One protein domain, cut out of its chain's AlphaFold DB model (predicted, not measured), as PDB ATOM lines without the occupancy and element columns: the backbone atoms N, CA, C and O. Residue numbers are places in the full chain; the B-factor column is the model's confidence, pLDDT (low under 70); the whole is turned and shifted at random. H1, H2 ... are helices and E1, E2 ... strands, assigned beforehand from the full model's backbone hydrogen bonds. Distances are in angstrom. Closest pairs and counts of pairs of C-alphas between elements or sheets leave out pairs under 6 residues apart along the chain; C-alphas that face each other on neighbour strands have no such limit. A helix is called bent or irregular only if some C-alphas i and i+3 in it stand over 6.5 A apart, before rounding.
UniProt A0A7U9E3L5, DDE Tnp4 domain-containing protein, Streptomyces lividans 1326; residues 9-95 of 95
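This is residues 9 to 95 of the 95 residues of the protein "DDE Tnp4 domain-containing protein" of Streptomyces lividans 1326 (UniProt A0A7U9E3L5). The model is an open, loose frame built on one long helix, H1: a small head of loops with the short strand E1, residues 9 to 38, lies beside the first half of H1, and off to the side of the last part of H1, across a gap, a second helix, H2, is set crosswise to it. Residues 79 to 95, of which 79 to 93 belong to H2, stick out as an arm, and no C-alpha of H1 is within 8 A of H2. The printed part has 87 residues with one named strand and two named helices, in the order E1, H1, H2; the class is mostly helix. It is loose, with a radius of gyration of the C-alphas of 16.8 A and spans of 43 by 34 by 25 A.

H1, residues 39 to 64, has a kink of 25 degrees near residue 52 but is not bent. E1, residues 26 to 28, has one pair of C-alphas within 8 A of H1, those of Thr 28 and Leu 48, 7.9 A apart. E1 pairs with no named strand; residues 9 to 10 pair with its residues 27 to 28, parallel. H2, residues 75 to 93, is apart from H1 and from E1. Every O i to N i+4 pair is within hydrogen-bond range in H2, and 20 of 22 in H1.

H1 is 36.4 A long, from C-alpha 39 at (-44.095, -8.184, -30.481) to C-alpha 64 at (-21.176, -35.990, -25.127). H2 is 26.8 A long and ends with C-alpha 93 at (-11.675, -19.413, -43.675). E1 is 6.4 A long.

The two C-alphas farthest apart are those of Thr 34 and Arg 95, 50.2 A. The printed part has no cut, and both links, E1 to H1 and H1 to H2, are short. Residues 53 to 58, 61 to 66 and 69 to 77 also stand free. The mean pLDDT of the printed part is 75.7; 20 residues are under 70, among them residues 67 to 75.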
ATOM      1  N   LEU A   9     -23.894 -12.734 -25.321       77.62
ATOM      2  CA  LEU A   9     -25.288 -13.156 -25.182       77.62
ATOM      3  C   LEU A   9     -25.434 -14.012 -23.923       77.62
ATOM      4  O   LEU A   9     -24.798 -15.057 -23.808       77.62
ATOM      5  N   ALA A  10     -26.283 -13.592 -22.988       77.81
ATOM      6  CA  ALA A  10     -26.296 -14.165 -21.644       77.81
ATOM      7  C   ALA A  10     -27.693 -14.452 -21.112       77.81
ATOM      8  O   ALA A  10     -28.654 -13.738 -21.407       77.81
ATOM      9  N   ASP A  11     -27.807 -15.491 -20.288       80.50
ATOM     10  CA  ASP A  11     -29.072 -15.910 -19.698       80.50
ATOM     11  C   ASP A  11     -29.765 -14.835 -18.873       80.50
ATOM     12  O   ASP A  11     -29.155 -13.905 -18.353       80.50
ATOM     13  N   LEU A  12     -31.087 -14.977 -18.739       76.62
ATOM     14  CA  LEU A  12     -31.913 -13.991 -18.047       76.62
ATOM     15  C   LEU A  12     -31.499 -13.803 -16.573       76.62
ATOM     16  O   LEU A  12     -31.721 -12.736 -16.012       76.62
ATOM     17  N   GLY A  13     -30.870 -14.813 -15.962       77.56
ATOM     18  CA  GLY A  13     -30.317 -14.733 -14.607       77.56
ATOM     19  C   GLY A  13     -29.110 -13.796 -14.460       77.56
ATOM     20  O   GLY A  13     -28.792 -13.414 -13.344       77.56
ATOM     21  N   LEU A  14     -28.473 -13.390 -15.565       73.06
ATOM     22  CA  LEU A  14     -27.371 -12.417 -15.590       73.06
ATOM     23  C   LEU A  14     -27.865 -10.973 -15.788       73.06
ATOM     24  O   LEU A  14     -27.072 -10.044 -15.928       73.06
ATOM     25  N   ARG A  15     -29.185 -10.767 -15.799       71.19
ATOM     26  CA  ARG A  15     -29.798  -9.443 -15.888       71.19
ATOM     27  C   ARG A  15     -29.508  -8.634 -14.619       71.19
ATOM     28  O   ARG A  15     -29.745  -9.117 -13.518       71.19
ATOM     29  N   GLY A  16     -29.059  -7.389 -14.784       67.06
ATOM     30  CA  GLY A  16     -28.738  -6.486 -13.668       67.06
ATOM     31  C   GLY A  16     -27.274  -6.514 -13.219       67.06
ATOM     32  O   GLY A  16     -26.915  -5.754 -12.326       67.06
ATOM     33  N   LEU A  17     -26.419  -7.332 -13.849       72.00
ATOM     34  CA  LEU A  17     -24.976  -7.065 -13.861       72.00
ATOM     35  C   LEU A  17     -24.732  -5.676 -14.451       72.00
ATOM     36  O   LEU A  17     -25.431  -5.320 -15.401       72.00
ATOM     37  N   ASP A  18     -23.748  -4.950 -13.917       62.91
ATOM     38  CA  ASP A  18     -23.375  -3.595 -14.340       62.91
ATOM     39  C   ASP A  18     -23.122  -3.538 -15.856       62.91
ATOM     40  O   ASP A  18     -22.059  -3.900 -16.368       62.91
ATOM     41  N   ASN A  19     -24.174  -3.184 -16.585       67.38
ATOM     42  CA  ASN A  19     -24.234  -3.099 -18.030       67.38
ATOM     43  C   ASN A  19     -24.963  -1.810 -18.346       67.38
ATOM     44  O   ASN A  19     -26.114  -1.620 -17.945       67.38
ATOM     45  N   ASP A  20     -24.270  -0.945 -19.071       70.88
ATOM     46  CA  ASP A  20     -24.866   0.273 -19.577       70.88
ATOM     47  C   ASP A  20     -25.991  -0.114 -20.540       70.88
ATOM     48  O   ASP A  20     -25.820  -0.985 -21.395       70.88
ATOM     49  N   VAL A  21     -27.164   0.490 -20.377       66.69
ATOM     50  CA  VAL A  21     -28.336   0.177 -21.206       66.69
ATOM     51  C   VAL A  21     -28.112   0.637 -22.648       66.69
ATOM     52  O   VAL A  21     -28.677   0.051 -23.570       66.69
ATOM     53  N   LEU A  22     -27.281   1.666 -22.839       70.00
ATOM     54  CA  LEU A  22     -26.965   2.237 -24.147       70.00
ATOM     55  C   LEU A  22     -25.732   1.592 -24.802       70.00
ATOM     56  O   LEU A  22     -25.562   1.722 -26.010       70.00
ATOM     57  N   ASP A  23     -24.912   0.876 -24.025       67.75
ATOM     58  CA  ASP A  23     -23.732   0.126 -24.483       67.75
ATOM     59  C   ASP A  23     -23.590  -1.193 -23.690       67.75
ATOM     60  O   ASP A  23     -22.723  -1.324 -22.806       67.75
ATOM     61  N   PRO A  24     -24.500  -2.162 -23.923       68.56
ATOM     62  CA  PRO A  24     -24.535  -3.388 -23.148       68.56
ATOM     63  C   PRO A  24     -23.409  -4.331 -23.577       68.56
ATOM     64  O   PRO A  24     -23.433  -4.926 -24.649       68.56
ATOM     65  N   VAL A  25     -22.456  -4.565 -22.673       72.00
ATOM     66  CA  VAL A  25     -21.435  -5.617 -22.840       72.00
ATOM     67  C   VAL A  25     -22.074  -7.009 -22.765       72.00
ATOM     68  O   VAL A  25     -21.561  -7.971 -23.336       72.00
ATOM     69  N   ILE A  26     -23.206  -7.123 -22.066       72.00
ATOM     70  CA  ILE A  26     -23.974  -8.350 -21.892       72.00
ATOM     71  C   ILE A  26     -25.415  -8.134 -22.373       72.00
ATOM     72  O   ILE A  26     -26.199  -7.413 -21.754       72.00
ATOM     73  N   VAL A  27     -25.795  -8.825 -23.446       78.50
ATOM     74  CA  VAL A  27     -27.137  -8.785 -24.032       78.50
ATOM     75  C   VAL A  27     -27.976  -9.934 -23.466       78.50
ATOM     76  O   VAL A  27     -27.699 -11.116 -23.690       78.50
ATOM     77  N   THR A  28     -29.032  -9.587 -22.726       80.44
ATOM     78  CA  THR A  28     -29.974 -10.544 -22.114       80.44
ATOM     79  C   THR A  28     -31.378 -10.409 -22.706       80.44
ATOM     80  O   THR A  28     -31.723  -9.398 -23.314       80.44
ATOM     81  N   GLY A  29     -32.201 -11.449 -22.545       82.88
ATOM     82  CA  GLY A  29     -33.576 -11.453 -23.049       82.88
ATOM     83  C   GLY A  29     -34.537 -10.615 -22.203       82.88
ATOM     84  O   GLY A  29     -34.311 -10.343 -21.020       82.88
ATOM     85  N   TYR A  30     -35.676 -10.255 -22.788       83.50
ATOM     86  CA  TYR A  30     -36.770  -9.599 -22.080       83.50
ATOM     87  C   TYR A  30     -37.577 -10.610 -21.253       83.50
ATOM     88  O   TYR A  30     -37.933 -11.684 -21.742       83.50
ATOM     89  N   ALA A  31     -37.900 -10.253 -20.006       81.00
ATOM     90  CA  ALA A  31     -38.668 -11.079 -19.076       81.00
ATOM     91  C   ALA A  31     -40.127 -10.627 -18.977       81.00
ATOM     92  O   ALA A  31     -40.411  -9.434 -18.965       81.00
ATOM     93  N   THR A  32     -41.037 -11.579 -18.787       73.50
ATOM     94  CA  THR A  32     -42.487 -11.355 -18.646       73.50
ATOM     95  C   THR A  32     -42.941 -11.118 -17.199       73.50
ATOM     96  O   THR A  32     -44.131 -11.228 -16.923       73.50
ATOM     97  N   ARG A  33     -42.029 -10.854 -16.247       66.62
ATOM     98  CA  ARG A  33     -42.343 -10.906 -14.799       66.62
ATOM     99  C   ARG A  33     -43.473  -9.965 -14.360       66.62
ATOM    100  O   ARG A  33     -44.161 -10.289 -13.402       66.62
ATOM    101  N   THR A  34     -43.673  -8.846 -15.053       68.12
ATOM    102  CA  THR A  34     -44.634  -7.809 -14.631       68.12
ATOM    103  C   THR A  34     -45.509  -7.280 -15.770       68.12
ATOM    104  O   THR A  34     -46.460  -6.551 -15.520       68.12
ATOM    105  N   HIS A  35     -45.207  -7.619 -17.025       74.75
ATOM    106  CA  HIS A  35     -45.941  -7.143 -18.201       74.75
ATOM    107  C   HIS A  35     -45.841  -8.142 -19.361       74.75
ATOM    108  O   HIS A  35     -44.891  -8.927 -19.455       74.75
ATOM    109  N   LYS A  36     -46.823  -8.102 -20.273       85.31
ATOM    110  CA  LYS A  36     -46.749  -8.849 -21.535       85.31
ATOM    111  C   LYS A  36     -45.641  -8.264 -22.408       85.31
ATOM    112  O   LYS A  36     -45.585  -7.056 -22.611       85.31
ATOM    113  N   LEU A  37     -44.811  -9.143 -22.969       86.19
ATOM    114  CA  LEU A  37     -43.805  -8.743 -23.948       86.19
ATOM    115  C   LEU A  37     -44.469  -8.194 -25.208       86.19
ATOM    116  O   LEU A  37     -45.400  -8.810 -25.745       86.19
ATOM    117  N   THR A  38     -43.933  -7.085 -25.705       90.00
ATOM    118  CA  THR A  38     -44.298  -6.543 -27.014       90.00
ATOM    119  C   THR A  38     -43.881  -7.512 -28.123       90.00
ATOM    120  O   THR A  38     -43.035  -8.392 -27.931       90.00
ATOM    121  N   VAL A  39     -44.469  -7.365 -29.314       90.06
ATOM    122  CA  VAL A  39     -44.095  -8.184 -30.481       90.06
ATOM    123  C   VAL A  39     -42.598  -8.047 -30.779       90.06
ATOM    124  O   VAL A  39     -41.924  -9.058 -30.955       90.06
ATOM    125  N   GLY A  40     -42.054  -6.826 -30.716       87.81
ATOM    126  CA  GLY A  40     -40.621  -6.572 -30.900       87.81
ATOM    127  C   GLY A  40     -39.740  -7.297 -29.877       87.81
ATOM    128  O   GLY A  40     -38.770  -7.947 -30.255       87.81
ATOM    129  N   GLN A  41     -40.115  -7.283 -28.594       88.19
ATOM    130  CA  GLN A  41     -39.376  -7.995 -27.542       88.19
ATOM    131  C   GLN A  41     -39.413  -9.519 -27.720       88.19
ATOM    132  O   GLN A  41     -38.422 -10.200 -27.456       88.19
ATOM    133  N   LYS A  42     -40.534 -10.076 -28.197       89.19
ATOM    134  CA  LYS A  42     -40.630 -11.508 -28.524       89.19
ATOM    135  C   LYS A  42     -39.727 -11.879 -29.695       89.19
ATOM    136  O   LYS A  42     -39.064 -12.913 -29.640       89.19
ATOM    137  N   THR A  43     -39.679 -11.040 -30.728       91.25
ATOM    138  CA  THR A  43     -38.780 -11.231 -31.870       91.25
ATOM    139  C   THR A  43     -37.317 -11.159 -31.433       91.25
ATOM    140  O   THR A  43     -36.550 -12.058 -31.766       91.25
ATOM    141  N   ALA A  44     -36.945 -10.178 -30.605       86.00
ATOM    142  CA  ALA A  44     -35.600 -10.073 -30.040       86.00
ATOM    143  C   ALA A  44     -35.217 -11.318 -29.220       86.00
ATOM    144  O   ALA A  44     -34.148 -11.893 -29.422       86.00
ATOM    145  N   ASN A  45     -36.123 -11.812 -28.367       87.69
ATOM    146  CA  ASN A  45     -35.906 -13.053 -27.621       87.69
ATOM    147  C   ASN A  45     -35.740 -14.275 -28.536       87.69
ATOM    148  O   ASN A  45     -34.965 -15.168 -28.209       87.69
ATOM    149  N   ARG A  46     -36.440 -14.331 -29.678       89.31
ATOM    150  CA  ARG A  46     -36.286 -15.419 -30.655       89.31
ATOM    151  C   ARG A  46     -34.908 -15.389 -31.315       89.31
ATOM    152  O   ARG A  46     -34.271 -16.432 -31.389       89.31
ATOM    153  N   VAL A  47     -34.441 -14.218 -31.747       87.56
ATOM    154  CA  VAL A  47     -33.092 -14.053 -32.322       87.56
ATOM    155  C   VAL A  47     -32.024 -14.461 -31.305       87.56
ATOM    156  O   VAL A  47     -31.129 -15.246 -31.611       87.56
ATOM    157  N   LEU A  48     -32.177 -14.008 -30.060       85.12
ATOM    158  CA  LEU A  48     -31.288 -14.362 -28.959       85.12
ATOM    159  C   LEU A  48     -31.286 -15.873 -28.666       85.12
ATOM    160  O   LEU A  48     -30.224 -16.455 -28.454       85.12
ATOM    161  N   ALA A  49     -32.455 -16.518 -28.687       85.88
ATOM    162  CA  ALA A  49     -32.584 -17.957 -28.478       85.88
ATOM    163  C   ALA A  49     -31.917 -18.776 -29.595       85.88
ATOM    164  O   ALA A  49     -31.274 -19.778 -29.298       85.88
ATOM    165  N   VAL A  50     -32.013 -18.341 -30.857       86.69
ATOM    166  CA  VAL A  50     -31.314 -18.991 -31.982       86.69
ATOM    167  C   VAL A  50     -29.799 -18.930 -31.782       86.69
ATOM    168  O   VAL A  50     -29.133 -19.956 -31.904       86.69
ATOM    169  N   GLY A  51     -29.262 -17.768 -31.395       81.06
ATOM    170  CA  GLY A  51     -27.833 -17.625 -31.098       81.06
ATOM    171  C   GLY A  51     -27.363 -18.538 -29.958       81.06
ATOM    172  O   GLY A  51     -26.306 -19.162 -30.056       81.06
ATOM    173  N   ARG A  52     -28.166 -18.678 -28.895       80.75
ATOM    174  CA  ARG A  52     -27.850 -19.577 -27.767       80.75
ATOM    175  C   ARG A  52     -27.935 -21.047 -28.128       80.75
ATOM    176  O   ARG A  52     -27.065 -21.806 -27.716       80.75
ATOM    177  N   ALA A  53     -28.934 -21.439 -28.915       83.94
ATOM    178  CA  ALA A  53     -29.142 -22.831 -29.289       83.94
ATOM    179  C   ALA A  53     -27.893 -23.430 -29.953       83.94
ATOM    180  O   ALA A  53     -27.496 -24.540 -29.612       83.94
ATOM    181  N   SER A  54     -27.218 -22.688 -30.837       77.19
ATOM    182  CA  SER A  54     -25.968 -23.137 -31.463       77.19
ATOM    183  C   SER A  54     -24.847 -23.367 -30.445       77.19
ATOM    184  O   SER A  54     -24.147 -24.380 -30.507       77.19
ATOM    185  N   VAL A  55     -24.697 -22.456 -29.479       75.88
ATOM    186  CA  VAL A  55     -23.684 -22.559 -28.418       75.88
ATOM    187  C   VAL A  55     -23.991 -23.737 -27.498       75.88
ATOM    188  O   VAL A  55     -23.127 -24.582 -27.269       75.88
ATOM    189  N   GLU A  56     -25.225 -23.845 -27.013       83.00
ATOM    190  CA  GLU A  56     -25.674 -24.942 -26.153       83.00
ATOM    191  C   GLU A  56     -25.520 -26.296 -26.842       83.00
ATOM    192  O   GLU A  56     -25.034 -27.246 -26.226       83.00
ATOM    193  N   HIS A  57     -25.867 -26.378 -28.128       80.81
ATOM    194  CA  HIS A  57     -25.713 -27.590 -28.921       80.81
ATOM    195  C   HIS A  57     -24.237 -27.977 -29.064       80.81
ATOM    196  O   HIS A  57     -23.881 -29.132 -28.827       80.81
ATOM    197  N   GLY A  58     -23.354 -27.014 -29.349       79.06
ATOM    198  CA  GLY A  58     -21.905 -27.227 -29.349       79.06
ATOM    199  C   GLY A  58     -21.397 -27.740 -27.999       79.06
ATOM    200  O   GLY A  58     -20.738 -28.775 -27.929       79.06
ATOM    201  N   PHE A  59     -21.779 -27.092 -26.896       74.50
ATOM    202  CA  PHE A  59     -21.423 -27.535 -25.544       74.50
ATOM    203  C   PHE A  59     -21.984 -28.920 -25.198       74.50
ATOM    204  O   PHE A  59     -21.326 -29.689 -24.492       74.50
ATOM    205  N   ALA A  60     -23.183 -29.260 -25.672       81.62
ATOM    206  CA  ALA A  60     -23.777 -30.580 -25.500       81.62
ATOM    207  C   ALA A  60     -22.974 -31.653 -26.247       81.62
ATOM    208  O   ALA A  60     -22.668 -32.689 -25.656       81.62
ATOM    209  N   HIS A  61     -22.550 -31.391 -27.489       81.19
ATOM    210  CA  HIS A  61     -21.660 -32.285 -28.243       81.19
ATOM    211  C   HIS A  61     -20.309 -32.458 -27.560       81.19
ATOM    212  O   HIS A  61     -19.865 -33.584 -27.353       81.19
ATOM    213  N   LEU A  62     -19.691 -31.367 -27.110       76.50
ATOM    214  CA  LEU A  62     -18.411 -31.417 -26.403       76.50
ATOM    215  C   LEU A  62     -18.504 -32.188 -25.072       76.50
ATOM    216  O   LEU A  62     -17.583 -32.919 -24.700       76.50
ATOM    217  N   LYS A  63     -19.629 -32.073 -24.354       71.56
ATOM    218  CA  LYS A  63     -19.917 -32.891 -23.165       71.56
ATOM    219  C   LYS A  63     -20.149 -34.361 -23.531       71.56
ATOM    220  O   LYS A  63     -19.590 -35.234 -22.864       71.56
ATOM    221  N   LYS A  64     -20.896 -34.637 -24.607       80.56
ATOM    222  CA  LYS A  64     -21.176 -35.990 -25.127       80.56
ATOM    223  C   LYS A  64     -19.901 -36.718 -25.556       80.56
ATOM    224  O   LYS A  64     -19.705 -37.868 -25.181       80.56
ATOM    225  N   TRP A  65     -18.997 -36.042 -26.262       81.69
ATOM    226  CA  TRP A  65     -17.676 -36.564 -26.642       81.69
ATOM    227  C   TRP A  65     -16.691 -36.639 -25.475       81.69
ATOM    228  O   TRP A  65     -15.541 -37.035 -25.642       81.69
ATOM    229  N   ARG A  66     -17.137 -36.258 -24.276       73.44
ATOM    230  CA  ARG A  66     -16.357 -36.231 -23.043       73.44
ATOM    231  C   ARG A  66     -15.146 -35.299 -23.058       73.44
ATOM    232  O   ARG A  66     -14.332 -35.339 -22.137       73.44
ATOM    233  N   ILE A  67     -15.085 -34.398 -24.037       69.00
ATOM    234  CA  ILE A  67     -14.065 -33.352 -24.140       69.00
ATOM    235  C   ILE A  67     -14.165 -32.402 -22.950       69.00
ATOM    236  O   ILE A  67     -13.139 -32.009 -22.415       69.00
ATOM    237  N   LEU A  68     -15.389 -32.088 -22.499       63.19
ATOM    238  CA  LEU A  68     -15.644 -31.244 -21.322       63.19
ATOM    239  C   LEU A  68     -15.931 -32.025 -20.027       63.19
ATOM    240  O   LEU A  68     -16.056 -31.404 -18.978       63.19
ATOM    241  N   THR A  69     -16.018 -33.362 -20.058       64.12
ATOM    242  CA  THR A  69     -16.147 -34.176 -18.825       64.12
ATOM    243  C   THR A  69     -14.812 -34.703 -18.296       64.12
ATOM    244  O   THR A  69     -14.757 -35.152 -17.154       64.12
ATOM    245  N   LYS A  70     -13.731 -34.636 -19.085       57.78
ATOM    246  CA  LYS A  70     -12.359 -34.958 -18.654       57.78
ATOM    247  C   LYS A  70     -11.403 -33.796 -18.329       57.78
ATOM    248  O   LYS A  70     -10.370 -34.095 -17.729       57.78
ATOM    249  N   PRO A  71     -11.653 -32.509 -18.623       54.97
ATOM    250  CA  PRO A  71     -10.723 -31.485 -18.214       54.97
ATOM    251  C   PRO A  71     -11.003 -31.120 -16.756       54.97
ATOM    252  O   PRO A  71     -11.884 -30.323 -16.458       54.97
ATOM    253  N   ARG A  72     -10.130 -31.567 -15.849       58.69
ATOM    254  CA  ARG A  72      -9.687 -30.702 -14.737       58.69
ATOM    255  C   ARG A  72      -8.763 -29.597 -15.275       58.69
ATOM    256  O   ARG A  72      -7.710 -29.315 -14.716       58.69
ATOM    257  N   THR A  73      -9.098 -29.050 -16.436       60.12
ATOM    258  CA  THR A  73      -8.356 -27.966 -17.052       60.12
ATOM    259  C   THR A  73      -8.941 -26.705 -16.473       60.12
ATOM    260  O   THR A  73     -10.143 -26.473 -16.578       60.12
ATOM    261  N   ASP A  74      -8.071 -25.932 -15.839       67.00
ATOM    262  CA  ASP A  74      -8.360 -24.572 -15.424       67.00
ATOM    263  C   ASP A  74      -9.216 -23.851 -16.499       67.00
ATOM    264  O   ASP A  74      -8.853 -23.876 -17.686       67.00
ATOM    265  N   PRO A  75     -10.365 -23.251 -16.129       66.94
ATOM    266  CA  PRO A  75     -11.269 -22.596 -17.074       66.94
ATOM    267  C   PRO A  75     -10.578 -21.551 -17.962       66.94
ATOM    268  O   PRO A  75     -10.984 -21.356 -19.114       66.94
ATOM    269  N   ALA A  76      -9.510 -20.907 -17.474       73.00
ATOM    270  CA  ALA A  76      -8.743 -19.957 -18.271       73.00
ATOM    271  C   ALA A  76      -7.932 -20.664 -19.366       73.00
ATOM    272  O   ALA A  76      -7.937 -20.207 -20.511       73.00
ATOM    273  N   ARG A  77      -7.322 -21.822 -19.083       69.56
ATOM    274  CA  ARG A  77      -6.639 -22.642 -20.101       69.56
ATOM    275  C   ARG A  77      -7.608 -23.181 -21.162       69.56
ATOM    276  O   ARG A  77      -7.275 -23.141 -22.346       69.56
ATOM    277  N   ALA A  78      -8.809 -23.614 -20.778       72.62
ATOM    278  CA  ALA A  78      -9.837 -24.033 -21.738       72.62
ATOM    279  C   ALA A  78     -10.286 -22.872 -22.646       72.62
ATOM    280  O   ALA A  78     -10.373 -23.020 -23.865       72.62
ATOM    281  N   THR A  79     -10.491 -21.688 -22.063       75.62
ATOM    282  CA  THR A  79     -10.839 -20.473 -22.813       75.62
ATOM    283  C   THR A  79      -9.710 -20.039 -23.750       75.62
ATOM    284  O   THR A  79      -9.969 -19.603 -24.869       75.62
ATOM    285  N   CYS A  80      -8.452 -20.174 -23.322       76.31
ATOM    286  CA  CYS A  80      -7.288 -19.841 -24.139       76.31
ATOM    287  C   CYS A  80      -7.186 -20.753 -25.371       76.31
ATOM    288  O   CYS A  80      -7.011 -20.262 -26.483       76.31
ATOM    289  N   LEU A  81      -7.399 -22.064 -25.197       73.94
ATOM    290  CA  LEU A  81      -7.451 -23.024 -26.304       73.94
ATOM    291  C   LEU A  81      -8.605 -22.735 -27.268       73.94
ATOM    292  O   LEU A  81      -8.402 -22.748 -28.478       73.94
ATOM    293  N   LEU A  82      -9.794 -22.417 -26.748       77.56
ATOM    294  CA  LEU A  82     -10.934 -22.044 -27.586       77.56
ATOM    295  C   LEU A  82     -10.643 -20.780 -28.408       77.56
ATOM    296  O   LEU A  82     -10.954 -20.744 -29.594       77.56
ATOM    297  N   ARG A  83     -10.014 -19.761 -27.807       76.12
ATOM    298  CA  ARG A  83      -9.589 -18.546 -28.523       76.12
ATOM    299  C   ARG A  83      -8.553 -18.853 -29.599       76.12
ATOM    300  O   ARG A  83      -8.680 -18.336 -30.703       76.12
ATOM    301  N   ALA A  84      -7.562 -19.689 -29.297       72.38
ATOM    302  CA  ALA A  84      -6.546 -20.087 -30.266       72.38
ATOM    303  C   ALA A  84      -7.163 -20.832 -31.461       72.38
ATOM    304  O   ALA A  84      -6.865 -20.497 -32.604       72.38
ATOM    305  N   LEU A  85      -8.075 -21.777 -31.203       76.25
ATOM    306  CA  LEU A  85      -8.818 -22.484 -32.248       76.25
ATOM    307  C   LEU A  85      -9.674 -21.526 -33.079       76.25
ATOM    308  O   LEU A  85      -9.636 -21.588 -34.299       76.25
ATOM    309  N   LEU A  86     -10.390 -20.599 -32.438       80.06
ATOM    310  CA  LEU A  86     -11.214 -19.613 -33.137       80.06
ATOM    311  C   LEU A  86     -10.378 -18.713 -34.060       80.06
ATOM    312  O   LEU A  86     -10.799 -18.431 -35.180       80.06
ATOM    313  N   VAL A  87      -9.201 -18.261 -33.615       79.31
ATOM    314  CA  VAL A  87      -8.276 -17.482 -34.456       79.31
ATOM    315  C   VAL A  87      -7.782 -18.329 -35.626       79.31
ATOM    316  O   VAL A  87      -7.811 -17.865 -36.761       79.31
ATOM    317  N   LEU A  88      -7.385 -19.577 -35.368       71.56
ATOM    318  CA  LEU A  88      -6.875 -20.475 -36.401       71.56
ATOM    319  C   LEU A  88      -7.930 -20.770 -37.478       71.56
ATOM    320  O   LEU A  88      -7.641 -20.644 -38.662       71.56
ATOM    321  N   THR A  89      -9.166 -21.079 -37.081       73.69
ATOM    322  CA  THR A  89     -10.269 -21.334 -38.018       73.69
ATOM    323  C   THR A  89     -10.651 -20.081 -38.807       73.69
ATOM    324  O   THR A  89     -10.922 -20.177 -39.997       73.69
ATOM    325  N   ASN A  90     -10.632 -18.891 -38.195       71.88
ATOM    326  CA  ASN A  90     -10.873 -17.648 -38.937       71.88
ATOM    327  C   ASN A  90      -9.770 -17.356 -39.964       71.88
ATOM    328  O   ASN A  90     -10.080 -16.886 -41.055       71.88
ATOM    329  N   LEU A  91      -8.502 -17.646 -39.648       76.25
ATOM    330  CA  LEU A  91      -7.395 -17.525 -40.604       76.25
ATOM    331  C   LEU A  91      -7.527 -18.514 -41.767       76.25
ATOM    332  O   LEU A  91      -7.206 -18.162 -42.895       76.25
ATOM    333  N   GLU A  92      -8.006 -19.728 -41.498       70.38
ATOM    334  CA  GLU A  92      -8.236 -20.751 -42.519       70.38
ATOM    335  C   GLU A  92      -9.409 -20.398 -43.444       70.38
ATOM    336  O   GLU A  92      -9.295 -20.552 -44.652       70.38
ATOM    337  N   VAL A  93     -10.503 -19.860 -42.897       74.38
ATOM    338  CA  VAL A  93     -11.675 -19.413 -43.675       74.38
ATOM    339  C   VAL A  93     -11.403 -18.123 -44.460       74.38
ATOM    340  O   VAL A  93     -12.044 -17.881 -45.478       74.38
ATOM    341  N   SER A  94     -10.468 -17.284 -44.002       66.00
ATOM    342  CA  SER A  94     -10.105 -16.019 -44.666       66.00
ATOM    343  C   SER A  94      -9.030 -16.175 -45.752       66.00
ATOM    344  O   SER A  94      -8.538 -15.165 -46.260       66.00
ATOM    345  N   ARG A  95      -8.627 -17.409 -46.069       53.75
ATOM    346  CA  ARG A  95      -7.625 -17.743 -47.083       53.75
ATOM    347  C   ARG A  95      -8.288 -18.285 -48.341       53.75
ATOM    348  O   ARG A  95      -7.754 -17.973 -49.427       53.75
TER     349      ARG A  95